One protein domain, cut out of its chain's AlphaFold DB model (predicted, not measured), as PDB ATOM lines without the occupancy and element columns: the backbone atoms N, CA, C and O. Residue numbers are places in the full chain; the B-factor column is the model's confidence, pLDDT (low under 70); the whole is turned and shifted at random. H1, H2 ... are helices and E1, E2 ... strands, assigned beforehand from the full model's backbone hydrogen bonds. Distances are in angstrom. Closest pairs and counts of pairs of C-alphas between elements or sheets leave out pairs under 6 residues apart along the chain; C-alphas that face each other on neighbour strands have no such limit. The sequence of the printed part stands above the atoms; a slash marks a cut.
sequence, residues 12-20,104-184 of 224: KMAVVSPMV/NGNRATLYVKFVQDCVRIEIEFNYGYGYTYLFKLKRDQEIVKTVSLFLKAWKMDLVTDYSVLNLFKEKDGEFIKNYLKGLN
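What this domain is: This is residues 12 to 20 and 104 to 184 of the 224 residues of the protein "E3 ubiquitin-protein ligase" of Helobdella robusta (UniProt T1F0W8). A twisted antiparallel sheet of four strands makes one layer, and helices cover one of its faces while the other face is bare. The long helix H1 runs along the strands over E2 and E3, the short H2 packs on the sheet near E4, and H3 begins at the sheet beside E4 and leads away from it, packed on H1. The printed part has 90 residues with four named strands and three named helices, in the order E1 E2 E3 E4 H1 H2 H3, and the sheet's order is E1 E2 E3 E4. The class is mixed, helices and strands; the whole is compact, with a radius of gyration of the C-alphas of 12.4 A, and the C-alphas span 34 by 28 by 23 A.

Where its parts are: E1, residues 12 to 16, is 13.2 A long and begins at C-alpha 12 at (246.409, 236.397, 203.335). After the cut come E2, residues 108 to 114, 19.8 A, E3, residues 118 to 125, 22.8 A, and E4, residues 132 to 138, 19.7 A. H1, residues 141 to 155, is 21.7 A long and begins at C-alpha 141 at (253.636, 251.709, 209.259). H2, residues 162 to 168, is 10.1 A long. H3, residues 173 to 182, is 14.4 A long and ends at C-alpha 182 at (251.661, 245.709, 228.678).

How they stand to each other: E1 and E4 are the edge strands of the sheet and are apart. E1 and E2 are antiparallel at 161 degrees, with N 15 and O 110 at 2.8 A. E2, E3 and E4 form a meander, each strand the antiparallel neighbour of the one before. The hairpin of E2 and E3 has N 111 and O 122 at 2.7 A, and the hairpin of E3 and E4 has N 119 and O 137 at 2.8 A; these pairs are within hydrogen-bond range. H1 and H2 on one face of the sheet make two layers, helices over strands. H1 has a height over the sheet of 9.8 A and runs along the strands, at 9 degrees to E3 on the local plane. The closest C-alphas of E4 and H2 are those of Tyr 133 and Leu 165, 7.7 A apart. H3 only grazes the sheet, with residues 173 to 174. H1 and H3 touch, closest at the C-alphas of Thr 146 and Lys 177, 5.7 A, the same way at a steep tilt of 51 degrees. H2 and H3 are close but not clearly touching, with the C-alphas of Phe 168 and Ile 176 closest at 6.9 A; H1 and H2 are apart. Each O i to N i+4 pair is within hydrogen-bond range in H2 and H3, and 10 of 11 are in H1.

The domain as a whole: The two C-alphas farthest apart, those of Gly 128 and Gln 141, are 36.5 A apart. Residues 21 to 103 are not printed, and C-alphas 20 and 104 are 11.8 A apart across this cut. Of the links that are printed whole, none is long. The mean pLDDT of the printed part is 87.0; residues 18 to 20 and 128 to 130 are under 70.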
ATOM      1  N   LYS A  12     247.200 237.175 202.377       76.50
ATOM      2  CA  LYS A  12     246.409 236.397 203.335       76.50
ATOM      3  C   LYS A  12     247.341 235.392 203.991       76.50
ATOM      4  O   LYS A  12     247.934 234.569 203.303       76.50
ATOM      5  N   MET A  13     247.417 235.437 205.308       77.12
ATOM      6  CA  MET A  13     248.092 234.416 206.102       77.12
ATOM      7  C   MET A  13     247.080 233.668 206.943       77.12
ATOM      8  O   MET A  13     246.122 234.291 207.381       77.12
ATOM      9  N   ALA A  14     247.293 232.377 207.171       78.31
ATOM     10  CA  ALA A  14     246.542 231.584 208.134       78.31
ATOM     11  C   ALA A  14     247.526 231.056 209.179       78.31
ATOM     12  O   ALA A  14     248.518 230.421 208.824       78.31
ATOM     13  N   VAL A  15     247.272 231.349 210.449       78.00
ATOM     14  CA  VAL A  15     248.103 230.913 211.571       78.00
ATOM     15  C   VAL A  15     247.216 230.150 212.536       78.00
ATOM     16  O   VAL A  15     246.351 230.724 213.198       78.00
ATOM     17  N   VAL A  16     247.412 228.838 212.586       78.00
ATOM     18  CA  VAL A  16     246.724 227.978 213.547       78.00
ATOM     19  C   VAL A  16     247.317 228.252 214.928       78.00
ATOM     20  O   VAL A  16     248.536 228.376 215.055       78.00
ATOM     21  N   SER A  17     246.465 228.385 215.947       74.19
ATOM     22  CA  SER A  17     246.908 228.379 217.346       74.19
ATOM     23  C   SER A  17     247.812 227.157 217.581       74.19
ATOM     24  O   SER A  17     247.480 226.085 217.061       74.19
ATOM     25  N   PRO A  18     248.960 227.287 218.274       66.81
ATOM     26  CA  PRO A  18     249.890 226.175 218.464       66.81
ATOM     27  C   PRO A  18     249.138 224.949 219.000       66.81
ATOM     28  O   PRO A  18     248.614 224.978 220.102       66.81
ATOM     29  N   MET A  19     249.031 223.889 218.182       60.19
ATOM     30  CA  MET A  19     248.237 222.684 218.481       60.19
ATOM     31  C   MET A  19     249.029 221.589 219.210       60.19
ATOM     32  O   MET A  19     248.453 220.633 219.727       60.19
ATOM     33  N   VAL A  20     250.354 221.695 219.223       60.22
ATOM     34  CA  VAL A  20     251.258 220.737 219.859       60.22
ATOM     35  C   VAL A  20     252.431 221.529 220.421       60.22
ATOM     36  O   VAL A  20     252.849 222.519 219.818       60.22
ATOM     37  N   ASN A 104     246.012 227.250 226.558       74.25
ATOM     38  CA  ASN A 104     244.629 227.461 226.992       74.25
ATOM     39  C   ASN A 104     243.594 226.512 226.356       74.25
ATOM     40  O   ASN A 104     242.414 226.575 226.695       74.25
ATOM     41  N   GLY A 105     244.000 225.616 225.450       76.31
ATOM     42  CA  GLY A 105     243.095 224.642 224.819       76.31
ATOM     43  C   GLY A 105     242.365 225.136 223.581       76.31
ATOM     44  O   GLY A 105     241.731 224.317 222.909       76.31
ATOM     45  N   ASN A 106     242.473 226.421 223.248       77.44
ATOM     46  CA  ASN A 106     241.685 227.029 222.191       77.44
ATOM     47  C   ASN A 106     242.236 226.710 220.804       77.44
ATOM     48  O   ASN A 106     243.340 227.102 220.420       77.44
ATOM     49  N   ARG A 107     241.411 226.029 220.004       82.00
ATOM     50  CA  ARG A 107     241.690 225.770 218.590       82.00
ATOM     51  C   ARG A 107     241.057 226.858 217.744       82.00
ATOM     52  O   ARG A 107     239.843 226.863 217.534       82.00
ATOM     53  N   ALA A 108     241.895 227.746 217.235       86.94
ATOM     54  CA  ALA A 108     241.469 228.809 216.348       86.94
ATOM     55  C   ALA A 108     242.483 229.050 215.232       86.94
ATOM     56  O   ALA A 108     243.676 228.768 215.381       86.94
ATOM     57  N   THR A 109     241.994 229.597 214.126       88.19
ATOM     58  CA  THR A 109     242.806 230.043 212.997       88.19
ATOM     59  C   THR A 109     242.732 231.558 212.909       88.19
ATOM     60  O   THR A 109     241.653 232.128 212.768       88.19
ATOM     61  N   LEU A 110     243.889 232.209 212.975       90.50
ATOM     62  CA  LEU A 110     244.037 233.639 212.750       90.50
ATOM     63  C   LEU A 110     244.341 233.891 211.274       90.50
ATOM     64  O   LEU A 110     245.318 233.367 210.739       90.50
ATOM     65  N   TYR A 111     243.556 234.753 210.638       90.56
ATOM     66  CA  TYR A 111     243.825 235.279 209.315       90.56
ATOM     67  C   TYR A 111     244.198 236.752 209.367       90.56
ATOM     68  O   TYR A 111     243.459 237.570 209.904       90.56
ATOM     69  N   VAL A 112     245.304 237.114 208.725       90.88
ATOM     70  CA  VAL A 112     245.691 238.517 208.527       90.88
ATOM     71  C   VAL A 112     245.598 238.832 207.043       90.88
ATOM     72  O   VAL A 112     246.188 238.124 206.227       90.88
ATOM     73  N   LYS A 113     244.839 239.875 206.693       91.06
ATOM     74  CA  LYS A 113     244.628 240.344 205.319       91.06
ATOM     75  C   LYS A 113     245.041 241.804 205.189       91.06
ATOM     76  O   LYS A 113     244.442 242.681 205.812       91.06
ATOM     77  N   PHE A 114     246.018 242.079 204.334       87.94
ATOM     78  CA  PHE A 114     246.378 243.447 203.962       87.94
ATOM     79  C   PHE A 114     245.551 243.895 202.755       87.94
ATOM     80  O   PHE A 114     245.709 243.358 201.661       87.94
ATOM     81  N   VAL A 115     244.680 244.879 202.966       87.44
ATOM     82  CA  VAL A 115     243.876 245.555 201.938       87.44
ATOM     83  C   VAL A 115     244.453 246.968 201.738       87.44
ATOM     84  O   VAL A 115     245.302 247.407 202.521       87.44
ATOM     85  N   GLN A 116     244.086 247.669 200.661       84.31
ATOM     86  CA  GLN A 116     244.711 248.945 200.271       84.31
ATOM     87  C   GLN A 116     244.842 249.942 201.438       84.31
ATOM     88  O   GLN A 116     245.934 250.442 201.695       84.31
ATOM     89  N   ASP A 117     243.756 250.164 202.176       90.19
ATOM     90  CA  ASP A 117     243.635 251.173 203.232       90.19
ATOM     91  C   ASP A 117     243.550 250.589 204.652       90.19
ATOM     92  O   ASP A 117     243.566 251.333 205.637       90.19
ATOM     93  N   CYS A 118     243.460 249.262 204.785       91.81
ATOM     94  CA  CYS A 118     243.256 248.609 206.072       91.81
ATOM     95  C   CYS A 118     243.955 247.254 206.200       91.81
ATOM     96  O   CYS A 118     244.220 246.553 205.224       91.81
ATOM     97  N   VAL A 119     244.221 246.870 207.445       92.19
ATOM     98  CA  VAL A 119     244.575 245.506 207.828       92.19
ATOM     99  C   VAL A 119     243.345 244.876 208.467       92.19
ATOM    100  O   VAL A 119     242.764 245.450 209.390       92.19
ATOM    101  N   ARG A 120     242.927 243.714 207.962       92.50
ATOM    102  CA  ARG A 120     241.864 242.909 208.569       92.50
ATOM    103  C   ARG A 120     242.477 241.730 209.296       92.50
ATOM    104  O   ARG A 120     243.282 241.008 208.711       92.50
ATOM    105  N   ILE A 121     242.082 241.542 210.542       92.69
ATOM    106  CA  ILE A 121     242.437 240.372 211.334       92.69
ATOM    107  C   ILE A 121     241.139 239.613 211.595       92.69
ATOM    108  O   ILE A 121     240.211 240.172 212.173       92.69
ATOM    109  N   GLU A 122     241.066 238.372 211.134       92.12
ATOM    110  CA  GLU A 122     239.924 237.481 211.321       92.12
ATOM    111  C   GLU A 122     240.351 236.302 212.191       92.12
ATOM    112  O   GLU A 122     241.419 235.749 211.965       92.12
ATOM    113  N   ILE A 123     239.557 235.907 213.182       91.19
ATOM    114  CA  ILE A 123     239.855 234.735 214.018       91.19
ATOM    115  C   ILE A 123     238.671 233.799 213.964       91.19
ATOM    116  O   ILE A 123     237.582 234.205 214.352       91.19
ATOM    117  N   GLU A 124     238.898 232.568 213.530       90.19
ATOM    118  CA  GLU A 124     237.884 231.528 213.396       90.19
ATOM    119  C   GLU A 124     238.115 230.435 214.441       90.19
ATOM    120  O   GLU A 124     239.169 229.799 214.454       90.19
ATOM    121  N   PHE A 125     237.142 230.226 215.329       86.56
ATOM    122  CA  PHE A 125     237.203 229.199 216.371       86.56
ATOM    123  C   PHE A 125     236.573 227.878 215.918       86.56
ATOM    124  O   PHE A 125     235.414 227.835 215.504       86.56
ATOM    125  N   ASN A 126     237.284 226.770 216.127       80.19
ATOM    126  CA  ASN A 126     236.868 225.424 215.717       80.19
ATOM    127  C   ASN A 126     235.935 224.732 216.739       80.19
ATOM    128  O   ASN A 126     236.050 223.530 216.970       80.19
ATOM    129  N   TYR A 127     235.017 225.471 217.374       71.19
ATOM    130  CA  TYR A 127     234.139 224.967 218.450       71.19
ATOM    131  C   TYR A 127     232.699 224.669 218.009       71.19
ATOM    132  O   TYR A 127     231.760 224.904 218.761       71.19
ATOM    133  N   GLY A 128     232.485 224.192 216.779       65.06
ATOM    134  CA  GLY A 128     231.160 223.779 216.280       65.06
ATOM    135  C   GLY A 128     230.136 224.907 216.056       65.06
ATOM    136  O   GLY A 128     229.240 224.746 215.237       65.06
ATOM    137  N   TYR A 129     230.296 226.062 216.713       66.44
ATOM    138  CA  TYR A 129     229.411 227.231 216.618       66.44
ATOM    139  C   TYR A 129     229.982 228.386 215.774       66.44
ATOM    140  O   TYR A 129     229.306 229.393 215.593       66.44
ATOM    141  N   GLY A 130     231.205 228.253 215.238       67.25
ATOM    142  CA  GLY A 130     231.746 229.157 214.213       67.25
ATOM    143  C   GLY A 130     231.899 230.623 214.637       67.25
ATOM    144  O   GLY A 130     231.550 231.526 213.875       67.25
ATOM    145  N   TYR A 131     232.412 230.894 215.841       75.50
ATOM    146  CA  TYR A 131     232.679 232.274 216.259       75.50
ATOM    147  C   TYR A 131     233.793 232.886 215.411       75.50
ATOM    148  O   TYR A 131     234.895 232.337 215.337       75.50
ATOM    149  N   THR A 132     233.492 234.037 214.806       84.00
ATOM    150  CA  THR A 132     234.459 234.820 214.038       84.00
ATOM    151  C   THR A 132     234.643 236.200 214.656       84.00
ATOM    152  O   THR A 132     233.684 236.965 214.764       84.00
ATOM    153  N   TYR A 133     235.873 236.541 215.035       84.94
ATOM    154  CA  TYR A 133     236.242 237.925 215.343       84.94
ATOM    155  C   TYR A 133     236.760 238.600 214.086       84.94
ATOM    156  O   TYR A 133     237.511 237.986 213.337       84.94
ATOM    157  N   LEU A 134     236.386 239.860 213.871       88.62
ATOM    158  CA  LEU A 134     236.893 240.680 212.777       88.62
ATOM    159  C   LEU A 134     237.354 242.030 213.323       88.62
ATOM    160  O   LEU A 134     236.545 242.832 213.787       88.62
ATOM    161  N   PHE A 135     238.648 242.300 213.196       89.50
ATOM    162  CA  PHE A 135     239.242 243.600 213.481       89.50
ATOM    163  C   PHE A 135     239.588 244.283 212.163       89.50
ATOM    164  O   PHE A 135     240.246 243.690 211.308       89.50
ATOM    165  N   LYS A 136     239.157 245.535 211.988       92.00
ATOM    166  CA  LYS A 136     239.508 246.358 210.825       92.00
ATOM    167  C   LYS A 136     240.319 247.556 211.297       92.00
ATOM    168  O   LYS A 136     239.778 248.468 211.911       92.00
ATOM    169  N   LEU A 137     241.609 247.553 210.989       92.88
ATOM    170  CA  LEU A 137     242.561 248.566 211.435       92.88
ATOM    171  C   LEU A 137     242.992 249.421 210.243       92.88
ATOM    172  O   LEU A 137     243.246 248.887 209.164       92.88
ATOM    173  N   LYS A 138     243.083 250.743 210.414       93.19
ATOM    174  CA  LYS A 138     243.608 251.639 209.372       93.19
ATOM    175  C   LYS A 138     245.069 251.292 209.093       93.19
ATOM    176  O   LYS A 138     245.836 251.074 210.024       93.19
ATOM    177  N   ARG A 139     245.451 251.222 207.817       90.88
ATOM    178  CA  ARG A 139     246.809 250.850 207.418       90.88
ATOM    179  C   ARG A 139     247.773 252.030 207.536       90.88
ATOM    180  O   ARG A 139     247.633 253.019 206.826       90.88
ATOM    181  N   ASP A 140     248.802 251.861 208.356       92.38
ATOM    182  CA  ASP A 140     249.999 252.703 208.411       92.38
ATOM    183  C   ASP A 140     251.246 251.850 208.749       92.38
ATOM    184  O   ASP A 140     251.182 250.620 208.782       92.38
ATOM    185  N   GLN A 141     252.418 252.464 208.927       90.12
ATOM    186  CA  GLN A 141     253.636 251.709 209.259       90.12
ATOM    187  C   GLN A 141     253.644 251.175 210.696       90.12
ATOM    188  O   GLN A 141     254.272 250.148 210.960       90.12
ATOM    189  N   GLU A 142     252.977 251.854 211.629       92.81
ATOM    190  CA  GLU A 142     252.921 251.414 213.020       92.81
ATOM    191  C   GLU A 142     252.009 250.200 213.165       92.81
ATOM    192  O   GLU A 142     252.386 249.236 213.827       92.81
ATOM    193  N   ILE A 143     250.868 250.181 212.475       93.06
ATOM    194  CA  ILE A 143     249.923 249.072 212.545       93.06
ATOM    195  C   ILE A 143     250.527 247.780 212.007       93.06
ATOM    196  O   ILE A 143     250.244 246.717 212.540       93.06
ATOM    197  N   VAL A 144     251.396 247.847 210.990       91.12
ATOM    198  CA  VAL A 144     252.101 246.661 210.474       91.12
ATOM    199  C   VAL A 144     252.988 246.060 211.568       91.12
ATOM    200  O   VAL A 144     252.992 244.843 211.756       91.12
ATOM    201  N   LYS A 145     253.685 246.904 212.341       92.50
ATOM    202  CA  LYS A 145     254.486 246.463 213.493       92.50
ATOM    203  C   LYS A 145     253.597 245.902 214.603       92.50
ATOM    204  O   LYS A 145     253.913 244.850 215.149       92.50
ATOM    205  N   THR A 146     252.473 246.553 214.899       94.75
ATOM    206  CA  THR A 146     251.487 246.070 215.880       94.75
ATOM    207  C   THR A 146     250.920 244.708 215.487       94.75
ATOM    208  O   THR A 146     250.830 243.822 216.326       94.75
ATOM    209  N   VAL A 147     250.595 244.499 214.209       93.75
ATOM    210  CA  VAL A 147     250.097 243.219 213.680       93.75
ATOM    211  C   VAL A 147     251.164 242.130 213.788       93.75
ATOM    212  O   VAL A 147     250.841 241.006 214.155       93.75
ATOM    213  N   SER A 148     252.433 242.454 213.528       92.88
ATOM    214  CA  SER A 148     253.552 241.525 213.743       92.88
ATOM    215  C   SER A 148     253.671 241.106 215.216       92.88
ATOM    216  O   SER A 148     253.751 239.916 215.516       92.88
ATOM    217  N   LEU A 149     253.570 242.056 216.154       94.50
ATOM    218  CA  LEU A 149     253.554 241.763 217.593       94.50
ATOM    219  C   LEU A 149     252.305 240.978 218.021       94.50
ATOM    220  O   LEU A 149     252.392 240.126 218.903       94.50
ATOM    221  N   PHE A 150     251.157 241.234 217.395       94.31
ATOM    222  CA  PHE A 150     249.930 240.478 217.628       94.31
ATOM    223  C   PHE A 150     250.080 239.025 217.166       94.31
ATOM    224  O   PHE A 150     249.748 238.110 217.911       94.31
ATOM    225  N   LEU A 151     250.635 238.803 215.969       92.62
ATOM    226  CA  LEU A 151     250.961 237.473 215.447       92.62
ATOM    227  C   LEU A 151     251.919 236.729 216.379       92.62
ATOM    228  O   LEU A 151     251.698 235.559 216.681       92.62
ATOM    229  N   LYS A 152     252.946 237.420 216.877       92.56
ATOM    230  CA  LYS A 152     253.859 236.877 217.881       92.56
ATOM    231  C   LYS A 152     253.118 236.434 219.143       92.56
ATOM    232  O   LYS A 152     253.267 235.293 219.567       92.56
ATOM    233  N   ALA A 153     252.298 237.314 219.718       92.62
ATOM    234  CA  ALA A 153     251.514 237.014 220.914       92.62
ATOM    235  C   ALA A 153     250.526 235.857 220.682       92.62
ATOM    236  O   ALA A 153     250.342 235.027 221.569       92.62
ATOM    237  N   TRP A 154     249.936 235.768 219.487       91.19
ATOM    238  CA  TRP A 154     249.059 234.668 219.081       91.19
ATOM    239  C   TRP A 154     249.798 233.330 219.072       91.19
ATOM    240  O   TRP A 154     249.341 232.371 219.682       91.19
ATOM    241  N   LYS A 155     250.976 233.271 218.439       87.75
ATOM    242  CA  LYS A 155     251.811 232.058 218.394       87.75
ATOM    243  C   LYS A 155     252.369 231.659 219.767       87.75
ATOM    244  O   LYS A 155     252.745 230.510 219.949       87.75
ATOM    245  N   MET A 156     252.407 232.590 220.722       88.00
ATOM    246  CA  MET A 156     252.772 232.348 222.126       88.00
ATOM    247  C   MET A 156     251.561 232.031 223.025       88.00
ATOM    248  O   MET A 156     251.714 231.936 224.242       88.00
ATOM    249  N   ASP A 157     250.363 231.906 222.448       88.19
ATOM    250  CA  ASP A 157     249.106 231.647 223.162       88.19
ATOM    251  C   ASP A 157     248.720 232.730 224.196       88.19
ATOM    252  O   ASP A 157     248.024 232.473 225.171       88.19
ATOM    253  N   LEU A 158     249.169 233.978 223.999       90.00
ATOM    254  CA  LEU A 158     248.932 235.090 224.937       90.00
ATOM    255  C   LEU A 158     247.658 235.897 224.640       90.00
ATOM    256  O   LEU A 158     247.214 236.680 225.475       90.00
ATOM    257  N   VAL A 159     247.093 235.758 223.437       91.50
ATOM    258  CA  VAL A 159     245.920 236.529 222.962       91.50
ATOM    259  C   VAL A 159     244.848 235.646 222.316       91.50
ATOM    260  O   VAL A 159     244.020 236.117 221.544       91.50
ATOM    261  N   THR A 160     244.877 234.352 222.602       88.31
ATOM    262  CA  THR A 160     243.938 233.334 222.093       88.31
ATOM    263  C   THR A 160     242.742 233.122 223.026       88.31
ATOM    264  O   THR A 160     241.765 232.484 222.636       88.31
ATOM    265  N   ASP A 161     242.797 233.667 224.247       87.44
ATOM    266  CA  ASP A 161     241.705 233.605 225.214       87.44
ATOM    267  C   ASP A 161     240.500 234.460 224.779       87.44
ATOM    268  O   ASP A 161     240.633 235.601 224.328       87.44
ATOM    269  N   TYR A 162     239.296 233.911 224.952       87.00
ATOM    270  CA  TYR A 162     238.047 234.547 224.531       87.00
ATOM    271  C   TYR A 162     237.784 235.875 225.255       87.00
ATOM    272  O   TYR A 162     237.297 236.831 224.646       87.00
ATOM    273  N   SER A 163     238.112 235.966 226.548       88.38
ATOM    274  CA  SER A 163     237.936 237.206 227.305       88.38
ATOM    275  C   SER A 163     238.860 238.300 226.772       88.38
ATOM    276  O   SER A 163     238.407 239.426 226.576       88.38
ATOM    277  N   VAL A 164     240.100 237.948 226.414       90.31
ATOM    278  CA  VAL A 164     241.065 238.868 225.797       90.31
ATOM    279  C   VAL A 164     240.588 239.338 224.423       90.31
ATOM    280  O   VAL A 164     240.576 240.538 224.158       90.31
ATOM    281  N   LEU A 165     240.124 238.434 223.557       90.50
ATOM    282  CA  LEU A 165     239.621 238.818 222.233       90.50
ATOM    283  C   LEU A 165     238.366 239.694 222.301       90.50
ATOM    284  O   LEU A 165     238.205 240.605 221.487       90.50
ATOM    285  N   ASN A 166     237.504 239.481 223.298       89.19
ATOM    286  CA  ASN A 166     236.380 240.378 223.550       89.19
ATOM    287  C   ASN A 166     236.820 241.782 223.954       89.19
ATOM    288  O   ASN A 166     236.131 242.733 223.591       89.19
ATOM    289  N   LEU A 167     237.957 241.944 224.641       90.62
ATOM    290  CA  LEU A 167     238.494 243.277 224.934       90.62
ATOM    291  C   LEU A 167     238.864 244.032 223.660       90.62
ATOM    292  O   LEU A 167     238.781 245.255 223.655       90.62
ATOM    293  N   PHE A 168     239.256 243.332 222.592       90.19
ATOM    294  CA  PHE A 168     239.586 243.943 221.302       90.19
ATOM    295  C   PHE A 168     238.361 244.240 220.442       90.19
ATOM    296  O   PHE A 168     238.462 244.998 219.474       90.19
ATOM    297  N   LYS A 169     237.202 243.658 220.769       85.50
ATOM    298  CA  LYS A 169     235.962 243.919 220.043       85.50
ATOM    299  C   LYS A 169     235.656 245.418 220.132       85.50
ATOM    300  O   LYS A 169     235.613 245.984 221.218       85.50
ATOM    301  N   GLU A 170     235.497 246.054 218.972       82.44
ATOM    302  CA  GLU A 170     235.213 247.495 218.828       82.44
ATOM    303  C   GLU A 170     236.342 248.447 219.269       82.44
ATOM    304  O   GLU A 170     236.131 249.658 219.340       82.44
ATOM    305  N   LYS A 171     237.554 247.943 219.532       88.00
ATOM    306  CA  LYS A 171     238.712 248.793 219.839       88.00
ATOM    307  C   LYS A 171     239.514 249.146 218.592       88.00
ATOM    308  O   LYS A 171     239.473 248.456 217.575       88.00
ATOM    309  N   ASP A 172     240.249 250.248 218.689       91.19
ATOM    310  CA  ASP A 172     241.154 250.707 217.643       91.19
ATOM    311  C   ASP A 172     242.542 250.043 217.738       91.19
ATOM    312  O   ASP A 172     242.837 249.235 218.625       91.19
ATOM    313  N   GLY A 173     243.416 250.380 216.788       90.31
ATOM    314  CA  GLY A 173     244.783 249.861 216.755       90.31
ATOM    315  C   GLY A 173     245.656 250.323 217.925       90.31
ATOM    316  O   GLY A 173     246.585 249.608 218.299       90.31
ATOM    317  N   GLU A 174     245.354 251.478 218.523       93.75
ATOM    318  CA  GLU A 174     246.128 252.041 219.633       93.75
ATOM    319  C   GLU A 174     245.878 251.258 220.926       93.75
ATOM    320  O   GLU A 174     246.813 250.965 221.673       93.75
ATOM    321  N   PHE A 175     244.639 250.816 221.158       94.44
ATOM    322  CA  PHE A 175     244.337 249.900 222.255       94.44
ATOM    323  C   PHE A 175     245.133 248.592 222.143       94.44
ATOM    324  O   PHE A 175     245.780 248.183 223.107       94.44
ATOM    325  N   ILE A 176     245.135 247.959 220.962       93.88
ATOM    326  CA  ILE A 176     245.869 246.703 220.724       93.88
ATOM    327  C   ILE A 176     247.369 246.908 220.973       93.88
ATOM    328  O   ILE A 176     248.004 246.109 221.660       93.88
ATOM    329  N   LYS A 177     247.934 248.010 220.468       94.31
ATOM    330  CA  LYS A 177     249.341 248.382 220.677       94.31
ATOM    331  C   LYS A 177     249.681 248.507 222.164       94.31
ATOM    332  O   LYS A 177     250.673 247.935 222.614       94.31
ATOM    333  N   ASN A 178     248.851 249.208 222.935       95.31
ATOM    334  CA  ASN A 178     249.065 249.393 224.370       95.31
ATOM    335  C   ASN A 178     248.908 248.092 225.161       95.31
ATOM    336  O   ASN A 178     249.706 247.831 226.062       95.31
ATOM    337  N   TYR A 179     247.954 247.241 224.782       95.50
ATOM    338  CA  TYR A 179     247.800 245.915 225.372       95.50
ATOM    339  C   TYR A 179     249.059 245.056 225.159       95.50
ATOM    340  O   TYR A 179     249.635 244.542 226.117       95.50
ATOM    341  N   LEU A 180     249.555 244.970 223.917       94.88
ATOM    342  CA  LEU A 180     250.771 244.217 223.581       94.88
ATOM    343  C   LEU A 180     252.019 244.782 224.277       94.88
ATOM    344  O   LEU A 180     252.905 244.025 224.679       94.88
ATOM    345  N   LYS A 181     252.086 246.104 224.470       93.94
ATOM    346  CA  LYS A 181     253.140 246.742 225.268       93.94
ATOM    347  C   LYS A 181     253.071 246.320 226.738       93.94
ATOM    348  O   LYS A 181     254.114 246.059 227.327       93.94
ATOM    349  N   GLY A 182     251.872 246.213 227.314       94.50
ATOM    350  CA  GLY A 182     251.661 245.709 228.678       94.50
ATOM    351  C   GLY A 182     252.131 244.263 228.871       94.50
ATOM    352  O   GLY A 182     252.624 243.915 229.940       94.50
ATOM    353  N   LEU A 183     252.081 243.451 227.811       91.62
ATOM    354  CA  LEU A 183     252.659 242.102 227.767       91.62
ATOM    355  C   LEU A 183     254.192 242.085 227.593       91.62
ATOM    356  O   LEU A 183     254.786 241.015 227.480       91.62
ATOM    357  N   ASN A 184     254.849 243.251 227.555       91.06
ATOM    358  CA  ASN A 184     256.272 243.404 227.242       91.06
ATOM    359  C   ASN A 184     256.666 242.774 225.895       91.06
ATOM    360  O   ASN A 184     257.776 242.254 225.742       91.06
TER     361      ASN A 184